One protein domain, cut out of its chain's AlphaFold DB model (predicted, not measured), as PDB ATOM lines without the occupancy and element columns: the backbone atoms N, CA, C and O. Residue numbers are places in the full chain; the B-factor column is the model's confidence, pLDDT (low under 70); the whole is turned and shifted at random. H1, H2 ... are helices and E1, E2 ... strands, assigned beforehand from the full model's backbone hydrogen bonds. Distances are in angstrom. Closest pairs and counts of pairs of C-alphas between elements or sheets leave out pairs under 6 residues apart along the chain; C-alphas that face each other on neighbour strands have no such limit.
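Overview. This is residues 109 to 154 of the 247 residues of the protein "Phenylacetic acid degradation operon negative regulatory protein" of Rubricella aquisinus (UniProt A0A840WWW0). A small three-stranded antiparallel sheet, with E1 in the middle between E2 and E3, has one short helix, H1, over part of one face, slantwise over E2 and E1. The link from E2 to E3, residues 140 to 147, arches over E1 on that same face, from one edge of the sheet to the other, and a short pairing of residues 129 to 130 ties the link from H1 to E2 to the sheet. The printed part has 46 residues, with one named helix and three named strands in the order E1, H1, E2, E3, and the sheet order is E2, E1, E3. The class is mixed, helices and strands, with 22 residues, under half, in named elements. The whole is compact, with a radius of gyration of the C-alphas of 9.5 A, and its C-alphas span 26 by 21 by 17 A.

Along the chain. Find C-alpha 109 at (137.613, 106.233, 75.642), where E1 begins; it runs over residues 109 to 112, 10.0 A. Beside it find E2, residues 135 to 139, 13.6 A long and the longest strand by residues. E3, residues 148 to 151, covers 10.6 A and ends at C-alpha 151, at (135.065, 102.498, 74.683). Look for H1 at residues 116 to 124; it starts at C-alpha 116, at (142.505, 113.555, 92.830), and covers 12.2 A.

Arrangement. Start at E1, the inner strand. E2 is its antiparallel neighbour, at 150 degrees between directions; N 111 and O 136 are 2.8 A apart, and N 138 and O 109 are 2.9 A apart. E3 is its other antiparallel neighbour, at 155 degrees, with N 110 and O 150 2.8 A apart. The edge strands E2 and E3 are apart. Residues 129 to 130 pair antiparallel with residues 136 to 137 of E2. H1 is on the sheet at a height over the sheet of 10.1 A, from a local plane fitted to only just enough C-alphas, 6. It lies over E2, and only just over E1, on which 3 of its C-alphas fall. It runs slantwise to the strands, at 39 degrees to E2 on the local plane. The closest C-alphas of H1 and E2, those of Phe 122 and Phe 136, are 7.1 A apart. E1 and H1 are near each other, with 5 pairs of C-alphas within 10 A. In H1 every O i to N i+4 pair is within hydrogen-bond range.

Size, cuts and confidence. Look at Glu 117 and Trp 154 for the two C-alphas farthest apart, at 28.2 A. The printed part has no cut and no long link: E1 to H1 is tight, while H1 to E2 and E2 to E3 are short. The mean pLDDT of the printed part is 87.0; look at residues 143 to 145 for the three that are under 70.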
ATOM      1  N   VAL A 109     137.839 107.085  74.478       89.38
ATOM      2  CA  VAL A 109     137.613 106.233  75.642       89.38
ATOM      3  C   VAL A 109     137.030 107.048  76.785       89.38
ATOM      4  O   VAL A 109     137.384 108.207  76.998       89.38
ATOM      5  N   MET A 110     136.117 106.425  77.517       91.19
ATOM      6  CA  MET A 110     135.670 106.874  78.821       91.19
ATOM      7  C   MET A 110     136.608 106.305  79.880       91.19
ATOM      8  O   MET A 110     136.945 105.121  79.837       91.19
ATOM      9  N   ILE A 111     137.019 107.143  80.822       92.00
ATOM     10  CA  ILE A 111     137.949 106.787  81.890       92.00
ATOM     11  C   ILE A 111     137.343 107.213  83.213       92.00
ATOM     12  O   ILE A 111     136.805 108.318  83.314       92.00
ATOM     13  N   VAL A 112     137.466 106.339  84.209       91.69
ATOM     14  CA  VAL A 112     137.173 106.660  85.605       91.69
ATOM     15  C   VAL A 112     138.485 106.990  86.313       91.69
ATOM     16  O   VAL A 112     139.392 106.161  86.350       91.69
ATOM     17  N   ALA A 113     138.581 108.211  86.828       91.56
ATOM     18  CA  ALA A 113     139.651 108.691  87.685       91.56
ATOM     19  C   ALA A 113     139.253 108.453  89.146       91.56
ATOM     20  O   ALA A 113     138.283 109.037  89.619       91.56
ATOM     21  N   ASP A 114     139.999 107.599  89.836       90.19
ATOM     22  CA  ASP A 114     139.741 107.208  91.228       90.19
ATOM     23  C   ASP A 114     140.471 108.121  92.231       90.19
ATOM     24  O   ASP A 114     140.074 108.242  93.387       90.19
ATOM     25  N   THR A 115     141.527 108.821  91.792       91.25
ATOM     26  CA  THR A 115     142.307 109.732  92.648       91.25
ATOM     27  C   THR A 115     142.235 111.189  92.194       91.25
ATOM     28  O   THR A 115     142.072 111.495  91.011       91.25
ATOM     29  N   ALA A 116     142.430 112.122  93.132       92.12
ATOM     30  CA  ALA A 116     142.505 113.555  92.830       92.12
ATOM     31  C   ALA A 116     143.634 113.887  91.832       92.12
ATOM     32  O   ALA A 116     143.463 114.722  90.945       92.12
ATOM     33  N   GLU A 117     144.760 113.178  91.924       91.50
ATOM     34  CA  GLU A 117     145.898 113.310  91.005       91.50
ATOM     35  C   GLU A 117     145.505 112.921  89.572       91.50
ATOM     36  O   GLU A 117     145.860 113.607  88.613       91.50
ATOM     37  N   GLN A 118     144.722 111.849  89.413       90.12
ATOM     38  CA  GLN A 118     144.193 111.436  88.114       90.12
ATOM     39  C   GLN A 118     143.179 112.449  87.575       90.12
ATOM     40  O   GLN A 118     143.232 112.806  86.397       90.12
ATOM     41  N   GLN A 119     142.278 112.950  88.423       92.25
ATOM     42  CA  GLN A 119     141.307 113.975  88.031       92.25
ATOM     43  C   GLN A 119     142.005 115.243  87.522       92.25
ATOM     44  O   GLN A 119     141.599 115.797  86.496       92.25
ATOM     45  N   GLU A 120     143.060 115.699  88.203       92.19
ATOM     46  CA  GLU A 120     143.862 116.850  87.782       92.19
ATOM     47  C   GLU A 120     144.598 116.563  86.467       92.19
ATOM     48  O   GLU A 120     144.512 117.350  85.520       92.19
ATOM     49  N   MET A 121     145.230 115.391  86.359       91.25
ATOM     50  CA  MET A 121     145.935 114.954  85.155       91.25
ATOM     51  C   MET A 121     145.024 114.930  83.920       91.25
ATOM     52  O   MET A 121     145.388 115.466  82.869       91.25
ATOM     53  N   PHE A 122     143.832 114.333  84.022       90.44
ATOM     54  CA  PHE A 122     142.887 114.273  82.905       90.44
ATOM     55  C   PHE A 122     142.234 115.624  82.618       90.44
ATOM     56  O   PHE A 122     142.016 115.943  81.451       90.44
ATOM     57  N   SER A 123     141.991 116.454  83.636       89.56
ATOM     58  CA  SER A 123     141.492 117.823  83.439       89.56
ATOM     59  C   SER A 123     142.506 118.706  82.702       89.56
ATOM     60  O   SER A 123     142.119 119.546  81.890       89.56
ATOM     61  N   ALA A 124     143.804 118.509  82.949       89.25
ATOM     62  CA  ALA A 124     144.881 119.223  82.265       89.25
ATOM     63  C   ALA A 124     145.174 118.677  80.855       89.25
ATOM     64  O   ALA A 124     145.851 119.337  80.057       89.25
ATOM     65  N   ARG A 125     144.680 117.475  80.523       87.12
ATOM     66  CA  ARG A 125     144.951 116.826  79.241       87.12
ATOM     67  C   ARG A 125     144.253 117.570  78.093       87.12
ATOM     68  O   ARG A 125     143.027 117.696  78.083       87.12
ATOM     69  N   PRO A 126     144.996 118.005  77.058       81.38
ATOM     70  CA  PRO A 126     144.396 118.627  75.885       81.38
ATOM     71  C   PRO A 126     143.374 117.707  75.207       81.38
ATOM     72  O   PRO A 126     143.674 116.555  74.907       81.38
ATOM     73  N   GLY A 127     142.178 118.235  74.945       82.50
ATOM     74  CA  GLY A 127     141.107 117.508  74.259       82.50
ATOM     75  C   GLY A 127     140.256 116.607  75.156       82.50
ATOM     76  O   GLY A 127     139.243 116.107  74.681       82.50
ATOM     77  N   ALA A 128     140.601 116.428  76.434       89.81
ATOM     78  CA  ALA A 128     139.746 115.699  77.363       89.81
ATOM     79  C   ALA A 128     138.446 116.472  77.655       89.81
ATOM     80  O   ALA A 128     138.442 117.701  77.757       89.81
ATOM     81  N   ALA A 129     137.343 115.743  77.808       92.06
ATOM     82  CA  ALA A 129     136.051 116.281  78.212       92.06
ATOM     83  C   ALA A 129     135.627 115.661  79.544       92.06
ATOM     84  O   ALA A 129     135.509 114.445  79.658       92.06
ATOM     85  N   ARG A 130     135.377 116.491  80.554       93.31
ATOM     86  CA  ARG A 130     134.910 116.035  81.868       93.31
ATOM     87  C   ARG A 130     133.383 115.915  81.867       93.31
ATOM     88  O   ARG A 130     132.701 116.889  81.565       93.31
ATOM     89  N   LEU A 131     132.847 114.742  82.207       93.06
ATOM     90  CA  LEU A 131     131.397 114.496  82.298       93.06
ATOM     91  C   LEU A 131     130.882 114.655  83.734       93.06
ATOM     92  O   LEU A 131     129.848 115.282  83.995       93.06
ATOM     93  N   THR A 132     131.628 114.080  84.674       91.81
ATOM     94  CA  THR A 132     131.417 114.152  86.126       91.81
ATOM     95  C   THR A 132     132.771 114.383  86.804       91.81
ATOM     96  O   THR A 132     133.789 114.416  86.107       91.81
ATOM     97  N   PRO A 133     132.834 114.569  88.137       91.44
ATOM     98  CA  PRO A 133     134.110 114.756  88.807       91.44
ATOM     99  C   PRO A 133     135.157 113.684  88.485       91.44
ATOM    100  O   PRO A 133     136.316 114.044  88.281       91.44
ATOM    101  N   ASP A 134     134.702 112.441  88.330       93.25
ATOM    102  CA  ASP A 134     135.539 111.247  88.201       93.25
ATOM    103  C   ASP A 134     135.533 110.658  86.787       93.25
ATOM    104  O   ASP A 134     136.338 109.789  86.483       93.25
ATOM    105  N   VAL A 135     134.638 111.101  85.896       93.19
ATOM    106  CA  VAL A 135     134.483 110.507  84.559       93.19
ATOM    107  C   VAL A 135     134.905 111.480  83.467       93.19
ATOM    108  O   VAL A 135     134.350 112.577  83.334       93.19
ATOM    109  N   PHE A 136     135.831 111.026  82.624       93.62
ATOM    110  CA  PHE A 136     136.396 111.787  81.514       93.62
ATOM    111  C   PHE A 136     136.241 111.035  80.191       93.62
ATOM    112  O   PHE A 136     136.354 109.815  80.141       93.62
ATOM    113  N   LEU A 137     136.026 111.773  79.107       92.50
ATOM    114  CA  LEU A 137     136.182 111.305  77.735       92.50
ATOM    115  C   LEU A 137     137.520 111.803  77.207       92.50
ATOM    116  O   LEU A 137     137.804 113.000  77.267       92.50
ATOM    117  N   VAL A 138     138.336 110.897  76.684       90.88
ATOM    118  CA  VAL A 138     139.689 111.211  76.228       90.88
ATOM    119  C   VAL A 138     139.920 110.614  74.838       90.88
ATOM    120  O   VAL A 138     139.679 109.418  74.658       90.88
ATOM    121  N   PRO A 139     140.402 111.401  73.858       88.25
ATOM    122  CA  PRO A 139     140.761 110.880  72.546       88.25
ATOM    123  C   PRO A 139     142.134 110.205  72.574       88.25
ATOM    124  O   PRO A 139     143.061 110.674  73.256       88.25
ATOM    125  N   ASN A 140     142.276 109.150  71.770       81.94
ATOM    126  CA  ASN A 140     143.548 108.506  71.440       81.94
ATOM    127  C   ASN A 140     144.361 108.113  72.684       81.94
ATOM    128  O   ASN A 140     145.585 108.268  72.714       81.94
ATOM    129  N   LEU A 141     143.681 107.661  73.746       80.69
ATOM    130  CA  LEU A 141     144.366 107.106  74.905       80.69
ATOM    131  C   LEU A 141     144.506 105.588  74.730       80.69
ATOM    132  O   LEU A 141     143.489 104.902  74.628       80.69
ATOM    133  N   PRO A 142     145.738 105.051  74.710       72.25
ATOM    134  CA  PRO A 142     145.927 103.610  74.717       72.25
ATOM    135  C   PRO A 142     145.389 103.015  76.029       72.25
ATOM    136  O   PRO A 142     145.441 103.686  77.065       72.25
ATOM    137  N   PRO A 143     144.911 101.757  76.019       67.69
ATOM    138  CA  PRO A 143     144.538 101.060  77.244       67.69
ATOM    139  C   PRO A 143     145.707 101.098  78.233       67.69
ATOM    140  O   PRO A 143     146.812 100.665  77.906       67.69
ATOM    141  N   CYS A 144     145.486 101.635  79.432       65.62
ATOM    142  CA  CYS A 144     146.488 101.640  80.491       65.62
ATOM    143  C   CYS A 144     145.967 100.823  81.674       65.62
ATOM    144  O   CYS A 144     144.842 101.015  82.119       65.62
ATOM    145  N   GLY A 145     146.790  99.917  82.210       64.94
ATOM    146  CA  GLY A 145     146.405  99.073  83.352       64.94
ATOM    147  C   GLY A 145     146.193  99.839  84.666       64.94
ATOM    148  O   GLY A 145     145.861  99.228  85.673       64.94
ATOM    149  N   ALA A 146     146.404 101.158  84.662       75.25
ATOM    150  CA  ALA A 146     146.279 102.033  85.823       75.25
ATOM    151  C   ALA A 146     144.883 102.663  85.982       75.25
ATOM    152  O   ALA A 146     144.638 103.301  87.000       75.25
ATOM    153  N   ASN A 147     143.988 102.534  84.992       79.25
ATOM    154  CA  ASN A 147     142.639 103.099  85.059       79.25
ATOM    155  C   ASN A 147     141.602 102.149  84.456       79.25
ATOM    156  O   ASN A 147     141.878 101.443  83.486       79.25
ATOM    157  N   LEU A 148     140.375 102.195  84.978       83.38
ATOM    158  CA  LEU A 148     139.241 101.545  84.333       83.38
ATOM    159  C   LEU A 148     138.836 102.352  83.094       83.38
ATOM    160  O   LEU A 148     138.455 103.521  83.199       83.38
ATOM    161  N   THR A 149     138.902 101.720  81.921       88.06
ATOM    162  CA  THR A 149     138.556 102.344  80.638       88.06
ATOM    163  C   THR A 149     137.437 101.594  79.929       88.06
ATOM    164  O   THR A 149     137.468 100.365  79.859       88.06
ATOM    165  N   ALA A 150     136.503 102.322  79.323       87.88
ATOM    166  CA  ALA A 150     135.481 101.778  78.434       87.88
ATOM    167  C   ALA A 150     135.487 102.525  77.096       87.88
ATOM    168  O   ALA A 150     135.704 103.735  77.052       87.88
ATOM    169  N   LYS A 151     135.223 101.833  75.984       87.06
ATOM    170  CA  LYS A 151     135.065 102.498  74.683       87.06
ATOM    171  C   LYS A 151     133.820 103.386  74.712       87.06
ATOM    172  O   LYS A 151     132.748 102.917  75.090       87.06
ATOM    173  N   ALA A 152     133.948 104.646  74.298       84.56
ATOM    174  CA  ALA A 152     132.793 105.528  74.186       84.56
ATOM    175  C   ALA A 152     131.951 105.145  72.957       84.56
ATOM    176  O   ALA A 152     132.482 104.935  71.863       84.56
ATOM    177  N   THR A 153     130.635 105.052  73.137       86.06
ATOM    178  CA  THR A 153     129.669 104.871  72.050       86.06
ATOM    179  C   THR A 153     128.880 106.156  71.837       86.06
ATOM    180  O   THR A 153     128.650 106.932  72.765       86.06
ATOM    181  N   TRP A 154     128.486 106.390  70.588       88.88
ATOM    182  CA  TRP A 154     127.748 107.578  70.176       88.88
ATOM    183  C   TRP A 154     126.314 107.212  69.761       88.88
ATOM    184  O   TRP A 154     126.123 106.131  69.195       88.88
TER     185      TRP A 154